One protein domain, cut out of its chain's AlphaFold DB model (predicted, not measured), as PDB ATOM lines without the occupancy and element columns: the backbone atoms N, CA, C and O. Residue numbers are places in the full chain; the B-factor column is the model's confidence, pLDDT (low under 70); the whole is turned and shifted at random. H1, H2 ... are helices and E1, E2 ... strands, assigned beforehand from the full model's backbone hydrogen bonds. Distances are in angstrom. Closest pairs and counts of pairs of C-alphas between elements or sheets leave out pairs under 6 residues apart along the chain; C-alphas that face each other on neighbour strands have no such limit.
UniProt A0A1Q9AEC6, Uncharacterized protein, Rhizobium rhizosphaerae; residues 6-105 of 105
ATOM      1  N   ALA A   6      -3.748  17.132 166.743       83.62
ATOM      2  CA  ALA A   6      -3.087  15.832 166.766       83.62
ATOM      3  C   ALA A   6      -1.787  15.870 165.959       83.62
ATOM      4  O   ALA A   6      -1.740  16.417 164.862       83.62
ATOM      5  N   PHE A   7      -0.734  15.252 166.490       83.94
ATOM      6  CA  PHE A   7       0.568  15.181 165.833       83.94
ATOM      7  C   PHE A   7       0.853  13.759 165.362       83.94
ATOM      8  O   PHE A   7       0.507  12.785 166.031       83.94
ATOM      9  N   SER A   8       1.507  13.630 164.213       83.12
ATOM     10  CA  SER A   8       1.887  12.339 163.641       83.12
ATOM     11  C   SER A   8       3.164  12.444 162.808       83.12
ATOM     12  O   SER A   8       3.588  13.534 162.429       83.12
ATOM     13  N   ASN A   9       3.770  11.292 162.505       82.31
ATOM     14  CA  ASN A   9       4.931  11.170 161.616       82.31
ATOM     15  C   ASN A   9       6.135  12.026 162.024       82.31
ATOM     16  O   ASN A   9       6.811  12.582 161.163       82.31
ATOM     17  N   PHE A  10       6.403  12.130 163.326       81.06
ATOM     18  CA  PHE A  10       7.617  12.776 163.800       81.06
ATOM     19  C   PHE A  10       8.848  12.028 163.296       81.06
ATOM     20  O   PHE A  10       9.065  10.858 163.611       81.06
ATOM     21  N   HIS A  11       9.665  12.735 162.534       82.56
ATOM     22  CA  HIS A  11      10.988  12.308 162.139       82.56
ATOM     23  C   HIS A  11      11.966  13.403 162.532       82.56
ATOM     24  O   HIS A  11      11.861  14.516 162.024       82.56
ATOM     25  N   VAL A  12      12.881  13.084 163.448       80.38
ATOM     26  CA  VAL A  12      13.965  13.977 163.858       80.38
ATOM     27  C   VAL A  12      15.273  13.390 163.346       80.38
ATOM     28  O   VAL A  12      15.522  12.197 163.524       80.38
ATOM     29  N   ALA A  13      16.081  14.215 162.698       79.50
ATOM     30  CA  ALA A  13      17.426  13.887 162.250       79.50
ATOM     31  C   ALA A  13      18.391  14.976 162.719       79.50
ATOM     32  O   ALA A  13      17.977  16.114 162.922       79.50
ATOM     33  N   ASP A  14      19.667  14.650 162.871       77.44
ATOM     34  CA  ASP A  14      20.722  15.611 163.166       77.44
ATOM     35  C   ASP A  14      21.673  15.780 161.975       77.44
ATOM     36  O   ASP A  14      22.012  14.829 161.275       77.44
ATOM     37  N   TYR A  15      22.086  17.019 161.733       75.56
ATOM     38  CA  TYR A  15      23.037  17.403 160.694       75.56
ATOM     39  C   TYR A  15      23.873  18.575 161.206       75.56
ATOM     40  O   TYR A  15      23.330  19.658 161.386       75.56
ATOM     41  N   ASP A  16      25.175  18.367 161.428       75.81
ATOM     42  CA  ASP A  16      26.149  19.420 161.771       75.81
ATOM     43  C   ASP A  16      25.636  20.431 162.826       75.81
ATOM     44  O   ASP A  16      25.473  21.617 162.550       75.81
ATOM     45  N   ASP A  17      25.351  19.946 164.041       78.06
ATOM     46  CA  ASP A  17      24.804  20.716 165.179       78.06
ATOM     47  C   ASP A  17      23.389  21.298 165.001       78.06
ATOM     48  O   ASP A  17      22.890  22.005 165.885       78.06
ATOM     49  N   LEU A  18      22.702  20.960 163.912       75.38
ATOM     50  CA  LEU A  18      21.284  21.241 163.707       75.38
ATOM     51  C   LEU A  18      20.464  19.974 163.920       75.38
ATOM     52  O   LEU A  18      20.825  18.901 163.440       75.38
ATOM     53  N   ALA A  19      19.312  20.113 164.563       78.00
ATOM     54  CA  ALA A  19      18.263  19.114 164.512       78.00
ATOM     55  C   ALA A  19      17.221  19.551 163.482       78.00
ATOM     56  O   ALA A  19      16.776  20.701 163.448       78.00
ATOM     57  N   ILE A  20      16.852  18.603 162.633       78.44
ATOM     58  CA  ILE A  20      15.832  18.732 161.610       78.44
ATOM     59  C   ILE A  20      14.640  17.916 162.056       78.44
ATOM     60  O   ILE A  20      14.790  16.733 162.352       78.44
ATOM     61  N   ILE A  21      13.454  18.515 162.065       78.50
ATOM     62  CA  ILE A  21      12.215  17.779 162.308       78.50
ATOM     63  C   ILE A  21      11.243  17.913 161.145       78.50
ATOM     64  O   ILE A  21      11.054  18.984 160.564       78.50
ATOM     65  N   SER A  22      10.603  16.794 160.822       79.94
ATOM     66  CA  SER A  22       9.399  16.761 160.010       79.94
ATOM     67  C   SER A  22       8.276  16.094 160.789       79.94
ATOM     68  O   SER A  22       8.484  15.054 161.408       79.94
ATOM     69  N   CYS A  23       7.089  16.696 160.769       81.06
ATOM     70  CA  CYS A  23       5.881  16.084 161.311       81.06
ATOM     71  C   CYS A  23       4.632  16.580 160.578       81.06
ATOM     72  O   CYS A  23       4.661  17.581 159.855       81.06
ATOM     73  N   CYS A  24       3.528  15.865 160.768       83.50
ATOM     74  CA  CYS A  24       2.209  16.320 160.365       83.50
ATOM     75  C   CYS A  24       1.416  16.747 161.602       83.50
ATOM     76  O   CYS A  24       1.325  15.992 162.571       83.50
ATOM     77  N   VAL A  25       0.800  17.920 161.529       80.31
ATOM     78  CA  VAL A  25      -0.118  18.458 162.532       80.31
ATOM     79  C   VAL A  25      -1.513  18.467 161.923       80.31
ATOM     80  O   VAL A  25      -1.702  19.001 160.837       80.31
ATOM     81  N   GLU A  26      -2.486  17.856 162.582       83.69
ATOM     82  CA  GLU A  26      -3.902  17.977 162.236       83.69
ATOM     83  C   GLU A  26      -4.556  18.967 163.201       83.69
ATOM     84  O   GLU A  26      -4.430  18.795 164.414       83.69
ATOM     85  N   ILE A  27      -5.235  19.987 162.675       78.81
ATOM     86  CA  ILE A  27      -5.948  21.017 163.440       78.81
ATOM     87  C   ILE A  27      -7.374  21.080 162.902       78.81
ATOM     88  O   ILE A  27      -7.574  21.404 161.736       78.81
ATOM     89  N   ASP A  28      -8.360  20.731 163.729       81.25
ATOM     90  CA  ASP A  28      -9.784  20.697 163.345       81.25
ATOM     91  C   ASP A  28     -10.087  19.891 162.061       81.25
ATOM     92  O   ASP A  28     -11.058  20.147 161.351       81.25
ATOM     93  N   GLY A  29      -9.278  18.860 161.792       80.62
ATOM     94  CA  GLY A  29      -9.410  17.981 160.626       80.62
ATOM     95  C   GLY A  29      -8.644  18.446 159.385       80.62
ATOM     96  O   GLY A  29      -8.545  17.683 158.425       80.62
ATOM     97  N   ASP A  30      -8.057  19.644 159.409       78.31
ATOM     98  CA  ASP A  30      -7.120  20.085 158.383       78.31
ATOM     99  C   ASP A  30      -5.712  19.586 158.715       78.31
ATOM    100  O   ASP A  30      -5.250  19.693 159.851       78.31
ATOM    101  N   GLN A  31      -5.009  19.041 157.722       79.12
ATOM    102  CA  GLN A  31      -3.647  18.541 157.891       79.12
ATOM    103  C   GLN A  31      -2.624  19.580 157.431       79.12
ATOM    104  O   GLN A  31      -2.764  20.182 156.368       79.12
ATOM    105  N   PHE A  32      -1.549  19.713 158.197       76.62
ATOM    106  CA  PHE A  32      -0.427  20.609 157.960       76.62
ATOM    107  C   PHE A  32       0.862  19.818 158.073       76.62
ATOM    108  O   PHE A  32       1.016  18.965 158.944       76.62
ATOM    109  N   LYS A  33       1.804  20.095 157.184       72.94
ATOM    110  CA  LYS A  33       3.160  19.578 157.240       72.94
ATOM    111  C   LYS A  33       4.045  20.639 157.885       72.94
ATOM    112  O   LYS A  33       4.225  21.726 157.337       72.94
ATOM    113  N   ALA A  34       4.634  20.307 159.025       68.38
ATOM    114  CA  ALA A  34       5.841  20.975 159.479       68.38
ATOM    115  C   ALA A  34       6.990  20.352 158.676       68.38
ATOM    116  O   ALA A  34       7.477  19.260 158.982       68.38
ATOM    117  N   SER A  35       7.320  20.956 157.539       56.28
ATOM    118  CA  SER A  35       8.435  20.521 156.700       56.28
ATOM    119  C   SER A  35       9.697  21.279 157.088       56.28
ATOM    120  O   SER A  35       9.748  22.491 156.921       56.28
ATOM    121  N   GLU A  36      10.692  20.519 157.554       57.06
ATOM    122  CA  GLU A  36      12.116  20.879 157.611       57.06
ATOM    123  C   GLU A  36      12.407  22.106 158.472       57.06
ATOM    124  O   GLU A  36      12.940  23.120 158.025       57.06
ATOM    125  N   LEU A  37      12.049  21.996 159.749       65.62
ATOM    126  CA  LEU A  37      12.487  22.961 160.747       65.62
ATOM    127  C   LEU A  37      13.924  22.652 161.139       65.62
ATOM    128  O   LEU A  37      14.201  21.543 161.591       65.62
ATOM    129  N   TYR A  38      14.801  23.636 160.969       65.25
ATOM    130  CA  TYR A  38      16.194  23.593 161.394       65.25
ATOM    131  C   TYR A  38      16.310  24.362 162.703       65.25
ATOM    132  O   TYR A  38      16.202  25.588 162.710       65.25
ATOM    133  N   CYS A  39      16.546  23.655 163.799       72.50
ATOM    134  CA  CYS A  39      16.816  24.287 165.084       72.50
ATOM    135  C   CYS A  39      18.225  23.895 165.534       72.50
ATOM    136  O   CYS A  39      18.543  22.702 165.553       72.50
ATOM    137  N   PRO A  40      19.085  24.860 165.897       77.38
ATOM    138  CA  PRO A  40      20.368  24.544 166.503       77.38
ATOM    139  C   PRO A  40      20.178  23.692 167.759       77.38
ATOM    140  O   PRO A  40      19.348  24.005 168.612       77.38
ATOM    141  N   ASN A  41      20.975  22.632 167.901       79.38
ATOM    142  CA  ASN A  41      20.926  21.739 169.063       79.38
ATOM    143  C   ASN A  41      21.084  22.520 170.368       79.38
ATOM    144  O   ASN A  41      20.382  22.267 171.344       79.38
ATOM    145  N   ARG A  42      21.983  23.509 170.359       78.75
ATOM    146  CA  ARG A  42      22.201  24.412 171.485       78.75
ATOM    147  C   ARG A  42      20.923  25.143 171.879       78.75
ATOM    148  O   ARG A  42      20.596  25.161 173.059       78.75
ATOM    149  N   ASP A  43      20.187  25.674 170.909       75.44
ATOM    150  CA  ASP A  43      18.956  26.409 171.175       75.44
ATOM    151  C   ASP A  43      17.900  25.460 171.743       75.44
ATOM    152  O   ASP A  43      17.321  25.761 172.774       75.44
ATOM    153  N   ILE A  44      17.722  24.257 171.195       76.75
ATOM    154  CA  ILE A  44      16.767  23.268 171.737       76.75
ATOM    155  C   ILE A  44      17.080  22.895 173.199       76.75
ATOM    156  O   ILE A  44      16.170  22.706 174.008       76.75
ATOM    157  N   LEU A  45      18.365  22.769 173.541       74.69
ATOM    158  CA  LEU A  45      18.817  22.349 174.871       74.69
ATOM    159  C   LEU A  45      18.825  23.498 175.895       74.69
ATOM    160  O   LEU A  45      18.530  23.265 177.069       74.69
ATOM    161  N   GLU A  46      19.157  24.719 175.463       73.75
ATOM    162  CA  GLU A  46      19.201  25.929 176.300       73.75
ATOM    163  C   GLU A  46      17.828  26.606 176.434       73.75
ATOM    164  O   GLU A  46      17.597  27.337 177.400       73.75
ATOM    165  N   THR A  47      16.901  26.351 175.507       64.25
ATOM    166  CA  THR A  47      15.574  26.966 175.527       64.25
ATOM    167  C   THR A  47      14.728  26.403 176.672       64.25
ATOM    168  O   THR A  47      14.380  25.219 176.725       64.25
ATOM    169  N   GLY A  48      14.391  27.281 177.621       56.12
ATOM    170  CA  GLY A  48      13.289  27.069 178.556       56.12
ATOM    171  C   GLY A  48      11.932  27.296 177.872       56.12
ATOM    172  O   GLY A  48      11.886  27.930 176.821       56.12
ATOM    173  N   PRO A  49      10.816  26.843 178.464       50.59
ATOM    174  CA  PRO A  49       9.480  26.936 177.857       50.59
ATOM    175  C   PRO A  49       9.060  28.360 177.435       50.59
ATOM    176  O   PRO A  49       8.188  28.516 176.595       50.59
ATOM    177  N   GLU A  50       9.701  29.408 177.962       50.03
ATOM    178  CA  GLU A  50       9.354  30.812 177.701       50.03
ATOM    179  C   GLU A  50      10.094  31.463 176.510       50.03
ATOM    180  O   GLU A  50       9.742  32.572 176.118       50.03
ATOM    181  N   SER A  51      11.118  30.826 175.922       48.03
ATOM    182  CA  SER A  51      11.957  31.446 174.868       48.03
ATOM    183  C   SER A  51      11.555  31.056 173.434       48.03
ATOM    184  O   SER A  51      12.333  31.238 172.499       48.03
ATOM    185  N   LEU A  52      10.341  30.530 173.258       54.38
ATOM    186  CA  LEU A  52       9.870  29.814 172.067       54.38
ATOM    187  C   LEU A  52       9.040  30.651 171.086       54.38
ATOM    188  O   LEU A  52       8.219  30.113 170.365       54.38
ATOM    189  N   LEU A  53       9.187  31.975 171.070       48.41
ATOM    190  CA  LEU A  53       8.285  32.842 170.292       48.41
ATOM    191  C   LEU A  53       8.793  33.199 168.893       48.41
ATOM    192  O   LEU A  53       8.356  34.190 168.303       48.41
ATOM    193  N   THR A  54       9.707  32.419 168.327       52.03
ATOM    194  CA  THR A  54      10.271  32.749 167.021       52.03
ATOM    195  C   THR A  54      10.262  31.558 166.083       52.03
ATOM    196  O   THR A  54      11.216  30.789 166.008       52.03
ATOM    197  N   THR A  55       9.282  31.620 165.178       50.50
ATOM    198  CA  THR A  55       9.352  31.121 163.798       50.50
ATOM    199  C   THR A  55       9.311  29.607 163.632       50.50
ATOM    200  O   THR A  55      10.313  28.995 163.273       50.50
ATOM    201  N   LEU A  56       8.117  29.014 163.687       56.38
ATOM    202  CA  LEU A  56       7.863  27.827 162.869       56.38
ATOM    203  C   LEU A  56       7.197  28.212 161.546       56.38
ATOM    204  O   LEU A  56       6.713  29.318 161.363       56.38
ATOM    205  N   GLY A  57       7.247  27.332 160.556       55.56
ATOM    206  CA  GLY A  57       6.560  27.493 159.281       55.56
ATOM    207  C   GLY A  57       5.751  26.236 159.045       55.56
ATOM    208  O   GLY A  57       6.306  25.213 158.651       55.56
ATOM    209  N   LEU A  58       4.453  26.281 159.335       61.97
ATOM    210  CA  LEU A  58       3.545  25.202 158.961       61.97
ATOM    211  C   LEU A  58       3.108  25.422 157.520       61.97
ATOM    212  O   LEU A  58       2.692  26.518 157.154       61.97
ATOM    213  N   TYR A  59       3.167  24.380 156.707       62.09
ATOM    214  CA  TYR A  59       2.706  24.420 155.328       62.09
ATOM    215  C   TYR A  59       1.529  23.470 155.174       62.09
ATOM    216  O   TYR A  59       1.541  22.354 155.687       62.09
ATOM    217  N   ARG A  60       0.496  23.877 154.445       62.84
ATOM    218  CA  ARG A  60      -0.513  22.935 153.967       62.84
ATOM    219  C   ARG A  60       0.117  21.948 152.969       62.84
ATOM    220  O   ARG A  60       1.140  22.259 152.354       62.84
ATOM    221  N   PRO A  61      -0.501  20.773 152.753       60.75
ATOM    222  CA  PRO A  61      -0.062  19.796 151.757       60.75
ATOM    223  C   PRO A  61       0.059  20.351 150.331       60.75
ATOM    224  O   PRO A  61       0.839  19.827 149.541       60.75
ATOM    225  N   ASP A  62      -0.686  21.409 150.001       64.62
ATOM    226  CA  ASP A  62      -0.632  22.112 148.712       64.62
ATOM    227  C   ASP A  62       0.517  23.139 148.610       64.62
ATOM    228  O   ASP A  62       0.644  23.833 147.603       64.62
ATOM    229  N   GLY A  63       1.362  23.235 149.642       59.75
ATOM    230  CA  GLY A  63       2.475  24.176 149.721       59.75
ATOM    231  C   GLY A  63       2.066  25.590 150.136       59.75
ATOM    232  O   GLY A  63       2.934  26.458 150.241       59.75
ATOM    233  N   THR A  64       0.780  25.852 150.403       64.38
ATOM    234  CA  THR A  64       0.365  27.142 150.961       64.38
ATOM    235  C   THR A  64       0.825  27.232 152.412       64.38
ATOM    236  O   THR A  64       0.481  26.400 153.247       64.38
ATOM    237  N   GLY A  65       1.651  28.232 152.723       60.53
ATOM    238  CA  GLY A  65       2.064  28.482 154.102       60.53
ATOM    239  C   GLY A  65       0.850  28.830 154.960       60.53
ATOM    240  O   GLY A  65       0.026  29.657 154.561       60.53
ATOM    241  N   TRP A  66       0.741  28.223 156.139       59.38
ATOM    242  CA  TRP A  66      -0.059  28.808 157.205       59.38
ATOM    243  C   TRP A  66       0.623  30.133 157.577       59.38
ATOM    244  O   TRP A  66       1.816  30.124 157.894       59.38
ATOM    245  N   PRO A  67      -0.059  31.288 157.488       51.81
ATOM    246  CA  PRO A  67       0.555  32.568 157.823       51.81
ATOM    247  C   PRO A  67       0.999  32.562 159.291       51.81
ATOM    248  O   PRO A  67       0.175  32.444 160.190       51.81
ATOM    249  N   PHE A  68       2.308  32.649 159.533       56.06
ATOM    250  CA  PHE A  68       2.855  32.612 160.887       56.06
ATOM    251  C   PHE A  68       2.749  33.957 161.620       56.06
ATOM    252  O   PHE A  68       2.629  35.018 160.999       56.06
ATOM    253  N   LEU A  69       2.888  33.858 162.949       46.25
ATOM    254  CA  LEU A  69       2.947  34.861 164.029       46.25
ATOM    255  C   LEU A  69       3.511  36.257 163.719       46.25
ATOM    256  O   LEU A  69       3.179  37.211 164.410       46.25
ATOM    257  N   LEU A  70       4.329  36.426 162.679       45.12
ATOM    258  CA  LEU A  70       4.865  37.739 162.304       45.12
ATOM    259  C   LEU A  70       3.776  38.750 161.906       45.12
ATOM    260  O   LEU A  70       4.051  39.949 161.868       45.12
ATOM    261  N   LEU A  71       2.562  38.288 161.580       48.03
ATOM    262  CA  LEU A  71       1.490  39.149 161.069       48.03
ATOM    263  C   LEU A  71       0.099  38.906 161.672       48.03
ATOM    264  O   LEU A  71      -0.793  39.713 161.392       48.03
ATOM    265  N   THR A  72      -0.118  37.852 162.471       54.84
ATOM    266  CA  THR A  72      -1.437  37.663 163.092       54.84
ATOM    267  C   THR A  72      -1.592  38.584 164.300       54.84
ATOM    268  O   THR A  72      -0.682  38.748 165.107       54.84
ATOM    269  N   LYS A  73      -2.742  39.253 164.384       60.34
ATOM    270  CA  LYS A  73      -3.175  39.990 165.583       60.34
ATOM    271  C   LYS A  73      -4.183  39.171 166.391       60.34
ATOM    272  O   LYS A  73      -4.776  39.702 167.330       60.34
ATOM    273  N   ASP A  74      -4.437  37.937 165.961       74.00
ATOM    274  CA  ASP A  74      -5.378  37.034 166.591       74.00
ATOM    275  C   ASP A  74      -4.663  36.223 167.678       74.00
ATOM    276  O   ASP A  74      -3.730  35.467 167.412       74.00
ATOM    277  N   LEU A  75      -5.105  36.421 168.918       70.94
ATOM    278  CA  LEU A  75      -4.524  35.788 170.097       70.94
ATOM    279  C   LEU A  75      -4.769  34.268 170.126       70.94
ATOM    280  O   LEU A  75      -3.968  33.537 170.700       70.94
ATOM    281  N   GLU A  76      -5.870  33.776 169.546       73.56
ATOM    282  CA  GLU A  76      -6.172  32.337 169.513       73.56
ATOM    283  C   GLU A  76      -5.222  31.630 168.533       73.56
ATOM    284  O   GLU A  76      -4.645  30.602 168.879       73.56
ATOM    285  N   GLU A  77      -4.957  32.240 167.373       71.88
ATOM    286  CA  GLU A  77      -3.952  31.745 166.419       71.88
ATOM    287  C   GLU A  77      -2.527  31.772 166.997       71.88
ATOM    288  O   GLU A  77      -1.744  30.851 166.757       71.88
ATOM    289  N   GLU A  78      -2.189  32.796 167.787       71.69
ATOM    290  CA  GLU A  78      -0.892  32.897 168.470       71.69
ATOM    291  C   GLU A  78      -0.695  31.793 169.521       71.69
ATOM    292  O   GLU A  78       0.361  31.152 169.565       71.69
ATOM    293  N   LEU A  79      -1.720  31.509 170.328       73.56
ATOM    294  CA  LEU A  79      -1.681  30.430 171.317       73.56
ATOM    295  C   LEU A  79      -1.583  29.046 170.661       73.56
ATOM    296  O   LEU A  79      -0.861  28.179 171.153       73.56
ATOM    297  N   GLU A  80      -2.280  28.832 169.544       74.56
ATOM    298  CA  GLU A  80      -2.206  27.580 168.783       74.56
ATOM    299  C   GLU A  80      -0.818  27.360 168.178       74.56
ATOM    300  O   GLU A  80      -0.251  26.275 168.319       74.56
ATOM    301  N   ALA A  81      -0.245  28.392 167.552       72.81
ATOM    302  CA  ALA A  81       1.109  28.335 167.009       72.81
ATOM    303  C   ALA A  81       2.140  28.027 168.106       72.81
ATOM    304  O   ALA A  81       2.996  27.163 167.914       72.81
ATOM    305  N   THR A  82       1.996  28.661 169.275       74.75
ATOM    306  CA  THR A  82       2.856  28.418 170.445       74.75
ATOM    307  C   THR A  82       2.774  26.962 170.909       74.75
ATOM    308  O   THR A  82       3.800  26.306 171.071       74.75
ATOM    309  N   ALA A  83       1.566  26.407 171.056       76.88
ATOM    310  CA  ALA A  83       1.386  25.018 171.488       76.88
ATOM    311  C   ALA A  83       1.998  24.004 170.502       76.88
ATOM    312  O   ALA A  83       2.518  22.959 170.902       76.88
ATOM    313  N   ILE A  84       1.945  24.305 169.202       77.38
ATOM    314  CA  ILE A  84       2.581  23.489 168.164       77.38
ATOM    315  C   ILE A  84       4.104  23.550 168.276       77.38
ATOM    316  O   ILE A  84       4.765  22.515 168.159       77.38
ATOM    317  N   GLU A  85       4.651  24.735 168.537       76.81
ATOM    318  CA  GLU A  85       6.085  24.945 168.703       76.81
ATOM    319  C   GLU A  85       6.654  24.225 169.921       76.81
ATOM    320  O   GLU A  85       7.629  23.477 169.799       76.81
ATOM    321  N   GLU A  86       5.970  24.325 171.057       77.56
ATOM    322  CA  GLU A  86       6.314  23.582 172.268       77.56
ATOM    323  C   GLU A  86       6.326  22.065 172.034       77.56
ATOM    324  O   GLU A  86       7.269  21.379 172.436       77.56
ATOM    325  N   ALA A  87       5.310  21.526 171.350       80.62
ATOM    326  CA  ALA A  87       5.218  20.095 171.067       80.62
ATOM    327  C   ALA A  87       6.357  19.609 170.156       80.62
ATOM    328  O   ALA A  87       6.941  18.546 170.388       80.62
ATOM    329  N   ILE A  88       6.692  20.392 169.129       79.69
ATOM    330  CA  ILE A  88       7.786  20.087 168.206       79.69
ATOM    331  C   ILE A  88       9.126  20.081 168.946       79.69
ATOM    332  O   ILE A  88       9.890  19.122 168.833       79.69
ATOM    333  N   ILE A  89       9.395  21.102 169.755       79.31
ATOM    334  CA  ILE A  89      10.679  21.244 170.447       79.31
ATOM    335  C   ILE A  89      10.834  20.214 171.558       79.31
ATOM    336  O   ILE A  89      11.919  19.654 171.714       79.31
ATOM    337  N   ALA A  90       9.752  19.862 172.256       81.69
ATOM    338  CA  ALA A  90       9.754  18.736 173.185       81.69
ATOM    339  C   ALA A  90      10.176  17.429 172.489       81.69
ATOM    340  O   ALA A  90      10.980  16.665 173.031       81.69
ATOM    341  N   GLN A  91       9.696  17.190 171.265       84.94
ATOM    342  CA  GLN A  91      10.066  16.006 170.494       84.94
ATOM    343  C   GLN A  91      11.530  16.036 170.029       84.94
ATOM    344  O   GLN A  91      12.212  15.009 170.102       84.94
ATOM    345  N   MET A  92      12.030  17.194 169.585       82.00
ATOM    346  CA  MET A  92      13.441  17.367 169.206       82.00
ATOM    347  C   MET A  92      14.369  17.183 170.408       82.00
ATOM    348  O   MET A  92      15.368  16.474 170.318       82.00
ATOM    349  N   ARG A  93      14.009  17.752 171.560       83.50
ATOM    350  CA  ARG A  93      14.766  17.610 172.805       83.50
ATOM    351  C   ARG A  93      14.827  16.159 173.266       83.50
ATOM    352  O   ARG A  93      15.912  15.658 173.528       83.50
ATOM    353  N   SER A  94      13.692  15.454 173.268       86.50
ATOM    354  CA  SER A  94      13.658  14.026 173.604       86.50
ATOM    355  C   SER A  94      14.574  13.194 172.701       86.50
ATOM    356  O   SER A  94      15.158  12.215 173.167       86.50
ATOM    357  N   PHE A  95      14.695  13.556 171.422       86.00
ATOM    358  CA  PHE A  95      15.620  12.902 170.501       86.00
ATOM    359  C   PHE A  95      17.083  13.180 170.887       86.00
ATOM    360  O   PHE A  95      17.847  12.229 171.072       86.00
ATOM    361  N   LEU A  96      17.460  14.446 171.089       83.62
ATOM    362  CA  LEU A  96      18.825  14.839 171.471       83.62
ATOM    363  C   LEU A  96      19.267  14.246 172.821       83.62
ATOM    364  O   LEU A  96      20.400  13.768 172.951       83.62
ATOM    365  N   ASP A  97      18.364  14.203 173.803       85.38
ATOM    366  CA  ASP A  97      18.614  13.582 175.108       85.38
ATOM    367  C   ASP A  97      18.903  12.075 174.953       85.38
ATOM    368  O   ASP A  97      19.841  11.545 175.552       85.38
ATOM    369  N   SER A  98      18.147  11.376 174.093       83.25
ATOM    370  CA  SER A  98      18.350   9.942 173.835       83.25
ATOM    371  C   SER A  98      19.666   9.635 173.112       83.25
ATOM    372  O   SER A  98      20.295   8.610 173.381       83.25
ATOM    373  N   ARG A  99      20.121  10.539 172.233       78.75
ATOM    374  CA  ARG A  99      21.419  10.430 171.554       78.75
ATOM    375  C   ARG A  99      22.566  10.537 172.551       78.75
ATOM    376  O   ARG A  99      23.429   9.665 172.581       78.75
ATOM    377  N   SER A 100      22.519  11.553 173.412       72.62
ATOM    378  CA  SER A 100      23.551  11.821 174.421       72.62
ATOM    379  C   SER A 100      23.758  10.635 175.373       72.62
ATOM    380  O   SER A 100      24.882  10.346 175.775       72.62
ATOM    381  N   LEU A 101      22.682   9.909 175.705       69.94
ATOM    382  CA  LEU A 101      22.748   8.691 176.519       69.94
ATOM    383  C   LEU A 101      23.436   7.523 175.797       69.94
ATOM    384  O   LEU A 101      24.156   6.762 176.438       69.94
ATOM    385  N   ASN A 102      23.234   7.386 174.486       67.12
ATOM    386  CA  ASN A 102      23.868   6.338 173.683       67.12
ATOM    387  C   ASN A 102      25.344   6.638 173.385       67.12
ATOM    388  O   ASN A 102      26.134   5.710 173.277       67.12
ATOM    389  N   GLU A 103      25.727   7.912 173.260       66.12
ATOM    390  CA  GLU A 103      27.125   8.327 173.048       66.12
ATOM    391  C   GLU A 103      27.986   8.191 174.321       66.12
ATOM    392  O   GLU A 103      29.211   8.116 174.235       66.12
ATOM    393  N   ALA A 104      27.356   8.151 175.499       57.84
ATOM    394  CA  ALA A 104      28.022   8.002 176.793       57.84
ATOM    395  C   ALA A 104      28.162   6.541 177.281       57.84
ATOM    396  O   ALA A 104      28.757   6.322 178.341       57.84
ATOM    397  N   ALA A 105      27.596   5.569 176.554       55.62
ATOM    398  CA  ALA A 105      27.579   4.138 176.886       55.62
ATOM    399  C   ALA A 105      28.677   3.354 176.148       55.62
ATOM    400  O   ALA A 105      29.250   2.432 176.779       55.62
TER     401      ALA A 105
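Overview. This is residues 6 to 105 of the 105 residues of an uncharacterized protein of Rhizobium rhizosphaerae (UniProt A0A1Q9AEC6). A twisted wall of three antiparallel strands, E1, E2, E3 in order, has one face crossed slantwise by the long helix H2; short H1 covers part of the same face, and residues 100 to 105 stick out. The 100 printed residues include E1, E2, E3, H1, H2 in that order: mixed class, compact, radius of gyration of the C-alphas 14.0 A, spans 46 by 27 by 22 A.

Arrangement. Start at E1, residues 6 to 15, and E2, residues 18 to 27, a hairpin with N 8 and O 24 within hydrogen-bond range, 2.9 A. E3, residues 30 to 40, completes the meander, each strand the antiparallel neighbour of the one before; N 25 and O 32 are 2.8 A apart. H1, residues 41 to 46, touches residues 89 to 96 alone of H2, residues 75 to 103; the closest C-alphas, Ile 44 and Arg 93, are 6.1 A apart. H2's height over the sheet is 8.5 A. Both helices have every O i to N i+4 pair within range.

Along the chain. Find C-alpha 6 at (-3.087, 15.832, 166.766); E1 runs 26.9 A, E2 27.2 A, E3 29.0 A. H2 runs 42.0 A to C-alpha 103 at (27.125, 8.327, 173.048).

Size, cuts and confidence. The printed part has no cut; H1 to H2 is a long link. pLDDT is under 70 at residues 34 to 38, 47 to 73 and 101 to 105.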